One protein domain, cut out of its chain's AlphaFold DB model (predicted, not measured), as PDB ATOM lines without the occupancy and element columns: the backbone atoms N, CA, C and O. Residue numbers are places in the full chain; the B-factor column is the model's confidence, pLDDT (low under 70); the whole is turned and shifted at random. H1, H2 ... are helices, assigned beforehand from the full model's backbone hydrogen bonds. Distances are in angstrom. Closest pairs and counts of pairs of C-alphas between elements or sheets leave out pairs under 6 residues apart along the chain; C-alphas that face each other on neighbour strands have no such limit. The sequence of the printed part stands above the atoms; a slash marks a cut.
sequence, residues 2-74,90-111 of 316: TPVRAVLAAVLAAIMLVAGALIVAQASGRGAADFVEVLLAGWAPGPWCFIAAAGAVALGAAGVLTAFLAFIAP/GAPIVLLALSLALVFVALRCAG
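This is residues 2 to 74 and 90 to 111 of the 316 residues of an uncharacterized protein of Parvularcula sp (UniProt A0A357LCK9). Three long helices, H1, H3 and H4, lie side by side in an up-and-down bundle, and the short helix H2 lies across one end of it. H1 and H3 meet near the start of H1 and spread apart toward the other end, where H2 bridges them and H4 packs on both. The printed part has 95 residues with four named helices, H1, H2, H3 and H4 in chain order, and no named strand; the class is all helix. It is compact, with a radius of gyration of the C-alphas of 14.1 A, and its outline is a rod spanning 45 by 22 by 20 A.

H1 and H3 are the longest helices, with 26 residues each. H1, residues 2 to 27, measures 37.1 A from its first C-alpha at (33.171, 32.516, -30.084) to its last at (8.233, 47.028, -53.466). H3, residues 47 to 72, measures 37.0 A. H4, residues 91 to 109, measures 26.6 A and ends with C-alpha 109 at (11.979, 60.309, -52.719). H2, residues 32 to 40, measures 12.9 A.

In the bundle H1, H3, H4, each helix runs against the one before it in the chain. H1 and H3 touch at a shallow tilt of 26 degrees, opposite ways; their closest C-alphas, of Ala 6 and Phe 71, are 4.7 A apart, and H3 touches H1 with residues 60 to 72 alone. H3 and H4 touch with 45 pairs of C-alphas within 8 A, at a shallow tilt of 19 degrees, opposite ways; their closest C-alphas, of Ala 56 and Ser 99, are 4.2 A apart. H1 touches H4 with residues 17 to 25 alone, at a shallow tilt of 23 degrees, the same way; the closest C-alphas, of Val 24 and Phe 104, are 5.9 A apart. H2 touches H1 at 83 degrees, about perpendicular, with the C-alphas of Ala 25 and Ala 32 closest at 5.9 A. H2 touches H4 at 85 degrees, about perpendicular, with the C-alphas of Phe 35 and Leu 107 closest at 6.3 A. H2 touches H3 at 71 degrees, only just about perpendicular, with the C-alphas of Leu 39 and Ala 53 closest at 6.2 A. Every O i to N i+4 pair is within hydrogen-bond range in H1, H2 and H4; in H3, 21 of 22 are.

The two C-alphas farthest apart are those of Pro 74 and Gly 111, at 45.7 A. Residues 75 to 89 are not printed, and C-alphas 74 and 90 are 16.5 A apart across this cut, in the link from H3 to H4. The link from H1 to H2 is tight, and that from H2 to H3 is short. The mean pLDDT of the printed part is 79.2; residues 2, 28 to 29, 32, 41, 44 to 45, 73 to 74 and 110 to 111 are under 70.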
ATOM      1  N   THR A   2      33.751  31.165 -29.958       60.88
ATOM      2  CA  THR A   2      33.171  32.516 -30.084       60.88
ATOM      3  C   THR A   2      33.425  33.239 -31.422       60.88
ATOM      4  O   THR A   2      32.485  33.862 -31.909       60.88
ATOM      5  N   PRO A   3      34.590  33.129 -32.102       71.38
ATOM      6  CA  PRO A   3      34.824  33.914 -33.322       71.38
ATOM      7  C   PRO A   3      34.008  33.403 -34.516       71.38
ATOM      8  O   PRO A   3      33.463  34.195 -35.274       71.38
ATOM      9  N   VAL A   4      33.839  32.080 -34.644       78.94
ATOM     10  CA  VAL A   4      33.067  31.472 -35.744       78.94
ATOM     11  C   VAL A   4      31.592  31.882 -35.682       78.94
ATOM     12  O   VAL A   4      31.003  32.207 -36.705       78.94
ATOM     13  N   ARG A   5      30.996  31.931 -34.483       77.94
ATOM     14  CA  ARG A   5      29.596  32.350 -34.295       77.94
ATOM     15  C   ARG A   5      29.392  33.836 -34.608       77.94
ATOM     16  O   ARG A   5      28.406  34.171 -35.252       77.94
ATOM     17  N   ALA A   6      30.328  34.701 -34.209       77.69
ATOM     18  CA  ALA A   6      30.281  36.132 -34.519       77.69
ATOM     19  C   ALA A   6      30.409  36.407 -36.026       77.69
ATOM     20  O   ALA A   6      29.656  37.212 -36.572       77.69
ATOM     21  N   VAL A   7      31.307  35.691 -36.712       83.38
ATOM     22  CA  VAL A   7      31.448  35.773 -38.173       83.38
ATOM     23  C   VAL A   7      30.177  35.285 -38.868       83.38
ATOM     24  O   VAL A   7      29.657  35.987 -39.730       83.38
ATOM     25  N   LEU A   8      29.628  34.136 -38.464       84.50
ATOM     26  CA  LEU A   8      28.373  33.623 -39.026       84.50
ATOM     27  C   LEU A   8      27.202  34.593 -38.810       84.50
ATOM     28  O   LEU A   8      26.416  34.801 -39.730       84.50
ATOM     29  N   ALA A   9      27.104  35.225 -37.637       81.44
ATOM     30  CA  ALA A   9      26.069  36.216 -37.346       81.44
ATOM     31  C   ALA A   9      26.208  37.480 -38.210       81.44
ATOM     32  O   ALA A   9      25.211  37.970 -38.737       81.44
ATOM     33  N   ALA A  10      27.432  37.982 -38.404       83.62
ATOM     34  CA  ALA A  10      27.693  39.131 -39.270       83.62
ATOM     35  C   ALA A  10      27.382  38.823 -40.745       83.62
ATOM     36  O   ALA A  10      26.755  39.634 -41.425       83.62
ATOM     37  N   VAL A  11      27.759  37.631 -41.221       87.12
ATOM     38  CA  VAL A  11      27.444  37.168 -42.581       87.12
ATOM     39  C   VAL A  11      25.935  37.032 -42.769       87.12
ATOM     40  O   VAL A  11      25.398  37.538 -43.752       87.12
ATOM     41  N   LEU A  12      25.229  36.417 -41.816       86.00
ATOM     42  CA  LEU A  12      23.773  36.291 -41.874       86.00
ATOM     43  C   LEU A  12      23.094  37.670 -41.881       86.00
ATOM     44  O   LEU A  12      22.200  37.902 -42.689       86.00
ATOM     45  N   ALA A  13      23.551  38.600 -41.037       83.88
ATOM     46  CA  ALA A  13      23.043  39.970 -41.001       83.88
ATOM     47  C   ALA A  13      23.255  40.700 -42.337       83.88
ATOM     48  O   ALA A  13      22.338  41.362 -42.820       83.88
ATOM     49  N   ALA A  14      24.422  40.539 -42.967       85.38
ATOM     50  CA  ALA A  14      24.703  41.110 -44.282       85.38
ATOM     51  C   ALA A  14      23.797  40.514 -45.372       85.38
ATOM     52  O   ALA A  14      23.226  41.258 -46.166       85.38
ATOM     53  N   ILE A  15      23.598  39.190 -45.379       88.94
ATOM     54  CA  ILE A  15      22.694  38.517 -46.325       88.94
ATOM     55  C   ILE A  15      21.257  39.016 -46.145       88.94
ATOM     56  O   ILE A  15      20.598  39.348 -47.129       88.94
ATOM     57  N   MET A  16      20.772  39.113 -44.902       83.62
ATOM     58  CA  MET A  16      19.425  39.618 -44.620       83.62
ATOM     59  C   MET A  16      19.260  41.086 -45.019       83.62
ATOM     60  O   MET A  16      18.207  41.449 -45.537       83.62
ATOM     61  N   LEU A  17      20.287  41.917 -44.825       82.12
ATOM     62  CA  LEU A  17      20.271  43.315 -45.253       82.12
ATOM     63  C   LEU A  17      20.183  43.434 -46.779       82.12
ATOM     64  O   LEU A  17      19.356  44.191 -47.280       82.12
ATOM     65  N   VAL A  18      20.989  42.660 -47.513       83.81
ATOM     66  CA  VAL A  18      20.971  42.645 -48.984       83.81
ATOM     67  C   VAL A  18      19.626  42.134 -49.501       83.81
ATOM     68  O   VAL A  18      18.996  42.797 -50.320       83.81
ATOM     69  N   ALA A  19      19.143  40.998 -48.990       84.81
ATOM     70  CA  ALA A  19      17.847  40.445 -49.377       84.81
ATOM     71  C   ALA A  19      16.697  41.417 -49.063       84.81
ATOM     72  O   ALA A  19      15.831  41.647 -49.904       84.81
ATOM     73  N   GLY A  20      16.719  42.042 -47.883       76.81
ATOM     74  CA  GLY A  20      15.748  43.058 -47.490       76.81
ATOM     75  C   GLY A  20      15.783  44.284 -48.402       76.81
ATOM     76  O   GLY A  20      14.728  44.752 -48.820       76.81
ATOM     77  N   ALA A  21      16.969  44.778 -48.764       78.31
ATOM     78  CA  ALA A  21      17.117  45.927 -49.656       78.31
ATOM     79  C   ALA A  21      16.579  45.630 -51.065       78.31
ATOM     80  O   ALA A  21      15.913  46.481 -51.651       78.31
ATOM     81  N   LEU A  22      16.795  44.414 -51.581       79.50
ATOM     82  CA  LEU A  22      16.230  43.971 -52.861       79.50
ATOM     83  C   LEU A  22      14.697  43.908 -52.825       79.50
ATOM     84  O   LEU A  22      14.047  44.404 -53.744       79.50
ATOM     85  N   ILE A  23      14.117  43.354 -51.755       82.31
ATOM     86  CA  ILE A  23      12.658  43.301 -51.563       82.31
ATOM     87  C   ILE A  23      12.076  44.718 -51.475       82.31
ATOM     88  O   ILE A  23      11.069  45.016 -52.113       82.31
ATOM     89  N   VAL A  24      12.721  45.609 -50.716       79.06
ATOM     90  CA  VAL A  24      12.306  47.012 -50.575       79.06
ATOM     91  C   VAL A  24      12.385  47.755 -51.909       79.06
ATOM     92  O   VAL A  24      11.455  48.489 -52.247       79.06
ATOM     93  N   ALA A  25      13.448  47.541 -52.691       73.50
ATOM     94  CA  ALA A  25      13.593  48.136 -54.015       73.50
ATOM     95  C   ALA A  25      12.459  47.694 -54.951       73.50
ATOM     96  O   ALA A  25      11.747  48.544 -55.494       73.50
ATOM     97  N   GLN A  26      12.186  46.389 -55.025       78.25
ATOM     98  CA  GLN A  26      11.068  45.855 -55.810       78.25
ATOM     99  C   GLN A  26       9.711  46.402 -55.344       78.25
ATOM    100  O   GLN A  26       8.907  46.831 -56.170       78.25
ATOM    101  N   ALA A  27       9.465  46.468 -54.031       73.44
ATOM    102  CA  ALA A  27       8.233  47.028 -53.466       73.44
ATOM    103  C   ALA A  27       8.061  48.533 -53.753       73.44
ATOM    104  O   ALA A  27       6.946  49.060 -53.741       73.44
ATOM    105  N   SER A  28       9.159  49.243 -54.026       68.81
ATOM    106  CA  SER A  28       9.139  50.638 -54.467       68.81
ATOM    107  C   SER A  28       8.964  50.811 -55.984       68.81
ATOM    108  O   SER A  28       8.870  51.947 -56.438       68.81
ATOM    109  N   GLY A  29       8.859  49.714 -56.746       69.19
ATOM    110  CA  GLY A  29       8.760  49.724 -58.209       69.19
ATOM    111  C   GLY A  29      10.090  50.018 -58.909       69.19
ATOM    112  O   GLY A  29      10.082  50.534 -60.021       69.19
ATOM    113  N   ARG A  30      11.219  49.748 -58.239       70.94
ATOM    114  CA  ARG A  30      12.564  50.178 -58.639       70.94
ATOM    115  C   ARG A  30      13.597  49.058 -58.603       70.94
ATOM    116  O   ARG A  30      13.386  48.010 -57.989       70.94
ATOM    117  N   GLY A  31      14.719  49.289 -59.277       73.69
ATOM    118  CA  GLY A  31      15.883  48.412 -59.272       73.69
ATOM    119  C   GLY A  31      16.833  48.696 -58.105       73.69
ATOM    120  O   GLY A  31      16.832  49.769 -57.510       73.69
ATOM    121  N   ALA A  32      17.706  47.732 -57.797       68.62
ATOM    122  CA  ALA A  32      18.813  47.948 -56.858       68.62
ATOM    123  C   ALA A  32      19.833  48.976 -57.383       68.62
ATOM    124  O   ALA A  32      20.479  49.662 -56.592       68.62
ATOM    125  N   ALA A  33      19.950  49.089 -58.712       71.56
ATOM    126  CA  ALA A  33      20.775  50.088 -59.384       71.56
ATOM    127  C   ALA A  33      20.327  51.515 -59.029       71.56
ATOM    128  O   ALA A  33      21.170  52.335 -58.690       71.56
ATOM    129  N   ASP A  34      19.019  51.766 -58.956       70.88
ATOM    130  CA  ASP A  34      18.455  53.083 -58.640       70.88
ATOM    131  C   ASP A  34      18.877  53.579 -57.244       70.88
ATOM    132  O   ASP A  34      19.053  54.773 -57.021       70.88
ATOM    133  N   PHE A  35      19.084  52.671 -56.282       72.31
ATOM    134  CA  PHE A  35      19.598  53.044 -54.958       72.31
ATOM    135  C   PHE A  35      21.071  53.473 -55.022       72.31
ATOM    136  O   PHE A  35      21.479  54.427 -54.356       72.31
ATOM    137  N   VAL A  36      21.869  52.783 -55.843       76.19
ATOM    138  CA  VAL A  36      23.271  53.138 -56.101       76.19
ATOM    139  C   VAL A  36      23.348  54.463 -56.856       76.19
ATOM    140  O   VAL A  36      24.166  55.307 -56.509       76.19
ATOM    141  N   GLU A  37      22.458  54.694 -57.817       70.81
ATOM    142  CA  GLU A  37      22.346  55.968 -58.526       70.81
ATOM    143  C   GLU A  37      22.010  57.122 -57.580       70.81
ATOM    144  O   GLU A  37      22.650  58.162 -57.671       70.81
ATOM    145  N   VAL A  38      21.102  56.943 -56.611       73.31
ATOM    146  CA  VAL A  38      20.822  57.975 -55.591       73.31
ATOM    147  C   VAL A  38      22.058  58.294 -54.744       73.31
ATOM    148  O   VAL A  38      22.295  59.456 -54.420       73.31
ATOM    149  N   LEU A  39      22.873  57.292 -54.396       74.12
ATOM    150  CA  LEU A  39      24.129  57.513 -53.671       74.12
ATOM    151  C   LEU A  39      25.176  58.237 -54.529       74.12
ATOM    152  O   LEU A  39      25.870  59.119 -54.026       74.12
ATOM    153  N   LEU A  40      25.288  57.873 -55.810       76.19
ATOM    154  CA  LEU A  40      26.254  58.451 -56.750       76.19
ATOM    155  C   LEU A  40      25.870  59.864 -57.202       76.19
ATOM    156  O   LEU A  40      26.746  60.706 -57.372       76.19
ATOM    157  N   ALA A  41      24.574  60.136 -57.346       66.94
ATOM    158  CA  ALA A  41      24.036  61.450 -57.682       66.94
ATOM    159  C   ALA A  41      24.163  62.454 -56.522       66.94
ATOM    160  O   ALA A  41      23.920  63.649 -56.696       66.94
ATOM    161  N   GLY A  42      24.553  61.998 -55.328       72.56
ATOM    162  CA  GLY A  42      24.765  62.874 -54.187       72.56
ATOM    163  C   GLY A  42      23.476  63.597 -53.810       72.56
ATOM    164  O   GLY A  42      22.426  62.985 -53.663       72.56
ATOM    165  N   TRP A  43      23.543  64.916 -53.657       72.69
ATOM    166  CA  TRP A  43      22.406  65.734 -53.225       72.69
ATOM    167  C   TRP A  43      21.424  66.064 -54.362       72.69
ATOM    168  O   TRP A  43      20.350  66.596 -54.079       72.69
ATOM    169  N   ALA A  44      21.760  65.740 -55.617       56.16
ATOM    170  CA  ALA A  44      20.971  66.061 -56.808       56.16
ATOM    171  C   ALA A  44      19.514  65.537 -56.795       56.16
ATOM    172  O   ALA A  44      18.619  66.321 -57.104       56.16
ATOM    173  N   PRO A  45      19.207  64.283 -56.386       59.53
ATOM    174  CA  PRO A  45      17.820  63.813 -56.267       59.53
ATOM    175  C   PRO A  45      17.051  64.465 -55.105       59.53
ATOM    176  O   PRO A  45      15.858  64.227 -54.947       59.53
ATOM    177  N   GLY A  46      17.724  65.272 -54.282       70.88
ATOM    178  CA  GLY A  46      17.194  65.950 -53.108       70.88
ATOM    179  C   GLY A  46      18.057  65.653 -51.876       70.88
ATOM    180  O   GLY A  46      18.385  64.487 -51.625       70.88
ATOM    181  N   PRO A  47      18.388  66.662 -51.044       76.06
ATOM    182  CA  PRO A  47      19.257  66.475 -49.878       76.06
ATOM    183  C   PRO A  47      18.681  65.447 -48.899       76.06
ATOM    184  O   PRO A  47      19.415  64.644 -48.332       76.06
ATOM    185  N   TRP A  48      17.355  65.400 -48.757       80.12
ATOM    186  CA  TRP A  48      16.668  64.416 -47.922       80.12
ATOM    187  C   TRP A  48      16.746  62.991 -48.482       80.12
ATOM    188  O   TRP A  48      16.904  62.052 -47.703       80.12
ATOM    189  N   CYS A  49      16.697  62.819 -49.808       80.81
ATOM    190  CA  CYS A  49      16.843  61.506 -50.438       80.81
ATOM    191  C   CYS A  49      18.273  60.976 -50.256       80.81
ATOM    192  O   CYS A  49      18.464  59.806 -49.924       80.81
ATOM    193  N   PHE A  50      19.272  61.853 -50.398       78.44
ATOM    194  CA  PHE A  50      20.672  61.516 -50.159       78.44
ATOM    195  C   PHE A  50      20.949  61.180 -48.697       78.44
ATOM    196  O   PHE A  50      21.578  60.167 -48.409       78.44
ATOM    197  N   ILE A  51      20.453  61.995 -47.760       86.50
ATOM    198  CA  ILE A  51      20.596  61.735 -46.321       86.50
ATOM    199  C   ILE A  51      19.940  60.399 -45.961       86.50
ATOM    200  O   ILE A  51      20.511  59.635 -45.183       86.50
ATOM    201  N   ALA A  52      18.789  60.075 -46.557       85.50
ATOM    202  CA  ALA A  52      18.167  58.768 -46.386       85.50
ATOM    203  C   ALA A  52      19.044  57.638 -46.955       85.50
ATOM    204  O   ALA A  52      19.284  56.654 -46.261       85.50
ATOM    205  N   ALA A  53      19.595  57.785 -48.163       82.38
ATOM    206  CA  ALA A  53      20.452  56.768 -48.774       82.38
ATOM    207  C   ALA A  53      21.770  56.560 -48.003       82.38
ATOM    208  O   ALA A  53      22.130  55.433 -47.663       82.38
ATOM    209  N   ALA A  54      22.468  57.641 -47.651       85.25
ATOM    210  CA  ALA A  54      23.693  57.601 -46.859       85.25
ATOM    211  C   ALA A  54      23.430  57.073 -45.437       85.25
ATOM    212  O   ALA A  54      24.196  56.259 -44.918       85.25
ATOM    213  N   GLY A  55      22.313  57.481 -44.828       87.44
ATOM    214  CA  GLY A  55      21.857  56.981 -43.533       87.44
ATOM    215  C   GLY A  55      21.547  55.486 -43.563       87.44
ATOM    216  O   GLY A  55      21.923  54.773 -42.637       87.44
ATOM    217  N   ALA A  56      20.942  54.983 -44.643       87.00
ATOM    218  CA  ALA A  56      20.724  53.554 -44.834       87.00
ATOM    219  C   ALA A  56      22.052  52.785 -44.865       87.00
ATOM    220  O   ALA A  56      22.203  51.804 -44.145       87.00
ATOM    221  N   VAL A  57      23.051  53.258 -45.618       87.31
ATOM    222  CA  VAL A  57      24.373  52.609 -45.668       87.31
ATOM    223  C   VAL A  57      25.046  52.615 -44.291       87.31
ATOM    224  O   VAL A  57      25.534  51.578 -43.835       87.31
ATOM    225  N   ALA A  58      25.034  53.756 -43.598       90.00
ATOM    226  CA  ALA A  58      25.653  53.893 -42.283       90.00
ATOM    227  C   ALA A  58      24.980  53.006 -41.221       90.00
ATOM    228  O   ALA A  58      25.666  52.311 -40.469       90.00
ATOM    229  N   LEU A  59      23.642  52.981 -41.176       89.94
ATOM    230  CA  LEU A  59      22.891  52.148 -40.234       89.94
ATOM    231  C   LEU A  59      22.970  50.661 -40.584       89.94
ATOM    232  O   LEU A  59      23.058  49.838 -39.676       89.94
ATOM    233  N   GLY A  60      23.009  50.307 -41.869       85.56
ATOM    234  CA  GLY A  60      23.226  48.936 -42.322       85.56
ATOM    235  C   GLY A  60      24.594  48.404 -41.891       85.56
ATOM    236  O   GLY A  60      24.683  47.340 -41.275       85.56
ATOM    237  N   ALA A  61      25.658  49.184 -42.117       87.19
ATOM    238  CA  ALA A  61      27.011  48.844 -41.676       87.19
ATOM    239  C   ALA A  61      27.111  48.749 -40.143       87.19
ATOM    240  O   ALA A  61      27.686  47.794 -39.613       87.19
ATOM    241  N   ALA A  62      26.492  49.686 -39.418       87.44
ATOM    242  CA  ALA A  62      26.405  49.632 -37.962       87.44
ATOM    243  C   ALA A  62      25.607  48.405 -37.481       87.44
ATOM    244  O   ALA A  62      26.003  47.758 -36.515       87.44
ATOM    245  N   GLY A  63      24.524  48.023 -38.158       86.06
ATOM    246  CA  GLY A  63      23.744  46.819 -37.856       86.06
ATOM    247  C   GLY A  63      24.573  45.538 -37.966       86.06
ATOM    248  O   GLY A  63      24.566  44.712 -37.054       86.06
ATOM    249  N   VAL A  64      25.368  45.402 -39.030       86.69
ATOM    250  CA  VAL A  64      26.273  44.252 -39.217       86.69
ATOM    251  C   VAL A  64      27.391  44.242 -38.170       86.69
ATOM    252  O   VAL A  64      27.680  43.200 -37.575       86.69
ATOM    253  N   LEU A  65      27.989  45.399 -37.881       85.81
ATOM    254  CA  LEU A  65      29.043  45.515 -36.872       85.81
ATOM    255  C   LEU A  65      28.519  45.212 -35.461       85.81
ATOM    256  O   LEU A  65      29.160  44.501 -34.692       85.81
ATOM    257  N   THR A  66      27.333  45.709 -35.116       84.06
ATOM    258  CA  THR A  66      26.700  45.412 -33.826       84.06
ATOM    259  C   THR A  66      26.290  43.941 -33.724       84.06
ATOM    260  O   THR A  66      26.409  43.376 -32.640       84.06
ATOM    261  N   ALA A  67      25.895  43.282 -34.822       83.06
ATOM    262  CA  ALA A  67      25.690  41.832 -34.850       83.06
ATOM    263  C   ALA A  67      26.998  41.073 -34.582       83.06
ATOM    264  O   ALA A  67      27.016  40.136 -33.792       83.06
ATOM    265  N   PHE A  68      28.117  41.506 -35.160       83.50
ATOM    266  CA  PHE A  68      29.422  40.919 -34.854       83.50
ATOM    267  C   PHE A  68      29.790  41.083 -33.368       83.50
ATOM    268  O   PHE A  68      30.143  40.114 -32.691       83.50
ATOM    269  N   LEU A  69      29.645  42.299 -32.832       81.75
ATOM    270  CA  LEU A  69      29.992  42.624 -31.445       81.75
ATOM    271  C   LEU A  69      29.084  41.928 -30.419       81.75
ATOM    272  O   LEU A  69      29.565  41.476 -29.380       81.75
ATOM    273  N   ALA A  70      27.792  41.778 -30.719       76.56
ATOM    274  CA  ALA A  70      26.837  41.099 -29.845       76.56
ATOM    275  C   ALA A  70      27.178  39.616 -29.619       76.56
ATOM    276  O   ALA A  70      26.830  39.067 -28.576       76.56
ATOM    277  N   PHE A  71      27.858  38.977 -30.576       73.19
ATOM    278  CA  PHE A  71      28.189  37.549 -30.537       73.19
ATOM    279  C   PHE A  71      29.667  37.262 -30.227       73.19
ATOM    280  O   PHE A  71      30.026  36.103 -30.013       73.19
ATOM    281  N   ILE A  72      30.520  38.295 -30.176       74.25
ATOM    282  CA  ILE A  72      31.903  38.186 -29.683       74.25
ATOM    283  C   ILE A  72      32.014  38.494 -28.185       74.25
ATOM    284  O   ILE A  72      32.955  38.034 -27.537       74.25
ATOM    285  N   ALA A  73      31.062  39.255 -27.633       60.12
ATOM    286  CA  ALA A  73      31.033  39.590 -26.217       60.12
ATOM    287  C   ALA A  73      30.855  38.312 -25.368       60.12
ATOM    288  O   ALA A  73      29.893  37.571 -25.585       60.12
ATOM    289  N   PRO A  74      31.763  38.024 -24.417       55.19
ATOM    290  CA  PRO A  74      31.601  36.890 -23.519       55.19
ATOM    291  C   PRO A  74      30.363  37.105 -22.637       55.19
ATOM    292  O   PRO A  74      30.203  38.163 -22.030       55.19
ATOM    293  N   GLY A  90      19.186  43.485 -29.032       76.69
ATOM    294  CA  GLY A  90      18.198  43.998 -29.994       76.69
ATOM    295  C   GLY A  90      18.701  45.114 -30.919       76.69
ATOM    296  O   GLY A  90      18.048  45.406 -31.918       76.69
ATOM    297  N   ALA A  91      19.856  45.727 -30.630       81.44
ATOM    298  CA  ALA A  91      20.393  46.833 -31.426       81.44
ATOM    299  C   ALA A  91      20.642  46.477 -32.906       81.44
ATOM    300  O   ALA A  91      20.263  47.286 -33.754       81.44
ATOM    301  N   PRO A  92      21.174  45.286 -33.260       83.19
ATOM    302  CA  PRO A  92      21.373  44.921 -34.661       83.19
ATOM    303  C   PRO A  92      20.063  44.903 -35.451       83.19
ATOM    304  O   PRO A  92      19.997  45.433 -36.554       83.19
ATOM    305  N   ILE A  93      18.994  44.358 -34.864       83.31
ATOM    306  CA  ILE A  93      17.683  44.250 -35.519       83.31
ATOM    307  C   ILE A  93      17.096  45.641 -35.772       83.31
ATOM    308  O   ILE A  93      16.627  45.919 -36.872       83.31
ATOM    309  N   VAL A  94      17.159  46.530 -34.775       87.69
ATOM    310  CA  VAL A  94      16.650  47.904 -34.899       87.69
ATOM    311  C   VAL A  94      17.414  48.676 -35.975       87.69
ATOM    312  O   VAL A  94      16.796  49.336 -36.805       87.69
ATOM    313  N   LEU A  95      18.744  48.563 -36.007       87.81
ATOM    314  CA  LEU A  95      19.584  49.240 -36.998       87.81
ATOM    315  C   LEU A  95      19.320  48.737 -38.422       87.81
ATOM    316  O   LEU A  95      19.206  49.545 -39.341       87.81
ATOM    317  N   LEU A  96      19.155  47.423 -38.601       84.81
ATOM    318  CA  LEU A  96      18.806  46.837 -39.896       84.81
ATOM    319  C   LEU A  96      17.402  47.261 -40.351       84.81
ATOM    320  O   LEU A  96      17.222  47.636 -41.505       84.81
ATOM    321  N   ALA A  97      16.414  47.272 -39.452       88.19
ATOM    322  CA  ALA A  97      15.060  47.722 -39.776       88.19
ATOM    323  C   ALA A  97      15.026  49.208 -40.177       88.19
ATOM    324  O   ALA A  97      14.406  49.564 -41.178       88.19
ATOM    325  N   LEU A  98      15.739  50.066 -39.440       90.94
ATOM    326  CA  LEU A  98      15.879  51.485 -39.775       90.94
ATOM    327  C   LEU A  98      16.611  51.683 -41.106       90.94
ATOM    328  O   LEU A  98      16.183  52.497 -41.919       90.94
ATOM    329  N   SER A  99      17.665  50.903 -41.365       90.88
ATOM    330  CA  SER A  99      18.367  50.911 -42.650       90.88
ATOM    331  C   SER A  99      17.414  50.616 -43.808       90.88
ATOM    332  O   SER A  99      17.411  51.352 -44.789       90.88
ATOM    333  N   LEU A 100      16.585  49.575 -43.702       88.94
ATOM    334  CA  LEU A 100      15.630  49.205 -44.751       88.94
ATOM    335  C   LEU A 100      14.528  50.257 -44.945       88.94
ATOM    336  O   LEU A 100      14.166  50.565 -46.080       88.94
ATOM    337  N   ALA A 101      14.036  50.857 -43.857       88.62
ATOM    338  CA  ALA A 101      13.088  51.968 -43.933       88.62
ATOM    339  C   ALA A 101      13.687  53.172 -44.682       88.62
ATOM    340  O   ALA A 101      13.015  53.789 -45.506       88.62
ATOM    341  N   LEU A 102      14.967  53.474 -44.454       87.50
ATOM    342  CA  LEU A 102      15.667  54.544 -45.158       87.50
ATOM    343  C   LEU A 102      15.930  54.222 -46.637       87.50
ATOM    344  O   LEU A 102      15.809  55.124 -47.462       87.50
ATOM    345  N   VAL A 103      16.201  52.958 -46.998       83.62
ATOM    346  CA  VAL A 103      16.253  52.526 -48.413       83.62
ATOM    347  C   VAL A 103      14.919  52.813 -49.104       83.62
ATOM    348  O   VAL A 103      14.896  53.396 -50.188       83.62
ATOM    349  N   PHE A 104      13.801  52.465 -48.461       85.88
ATOM    350  CA  PHE A 104      12.464  52.724 -49.000       85.88
ATOM    351  C   PHE A 104      12.209  54.223 -49.209       85.88
ATOM    352  O   PHE A 104      11.744  54.634 -50.274       85.88
ATOM    353  N   VAL A 105      12.543  55.046 -48.207       84.69
ATOM    354  CA  VAL A 105      12.397  56.507 -48.277       84.69
ATOM    355  C   VAL A 105      13.263  57.088 -49.392       84.69
ATOM    356  O   VAL A 105      12.752  57.866 -50.192       84.69
ATOM    357  N   ALA A 106      14.532  56.687 -49.496       82.88
ATOM    358  CA  ALA A 106      15.448  57.168 -50.529       82.88
ATOM    359  C   ALA A 106      14.921  56.883 -51.945       82.88
ATOM    360  O   ALA A 106      14.885  57.780 -52.789       82.88
ATOM    361  N   LEU A 107      14.440  55.660 -52.183       80.50
ATOM    362  CA  LEU A 107      13.926  55.241 -53.487       80.50
ATOM    363  C   LEU A 107      12.600  55.908 -53.854       80.50
ATOM    364  O   LEU A 107      12.414  56.287 -55.007       80.50
ATOM    365  N   ARG A 108      11.687  56.096 -52.893       80.25
ATOM    366  CA  ARG A 108      10.433  56.829 -53.135       80.25
ATOM    367  C   ARG A 108      10.663  58.320 -53.354       80.25
ATOM    368  O   ARG A 108      10.008  58.910 -54.204       80.25
ATOM    369  N   CYS A 109      11.600  58.903 -52.616       76.75
ATOM    370  CA  CYS A 109      11.979  60.309 -52.719       76.75
ATOM    371  C   CYS A 109      12.550  60.626 -54.109       76.75
ATOM    372  O   CYS A 109      12.081  61.544 -54.773       76.75
ATOM    373  N   ALA A 110      13.447  59.780 -54.617       63.84
ATOM    374  CA  ALA A 110      13.998  59.917 -55.963       63.84
ATOM    375  C   ALA A 110      13.003  59.573 -57.096       63.84
ATOM    376  O   ALA A 110      13.385  59.592 -58.265       63.84
ATOM    377  N   GLY A 111      11.765  59.173 -56.778       57.41
ATOM    378  CA  GLY A 111      10.698  58.874 -57.744       57.41
ATOM    379  C   GLY A 111       9.527  59.832 -57.734       57.41
ATOM    380  O   GLY A 111       8.598  59.643 -58.518       57.41
TER     381      GLY A 111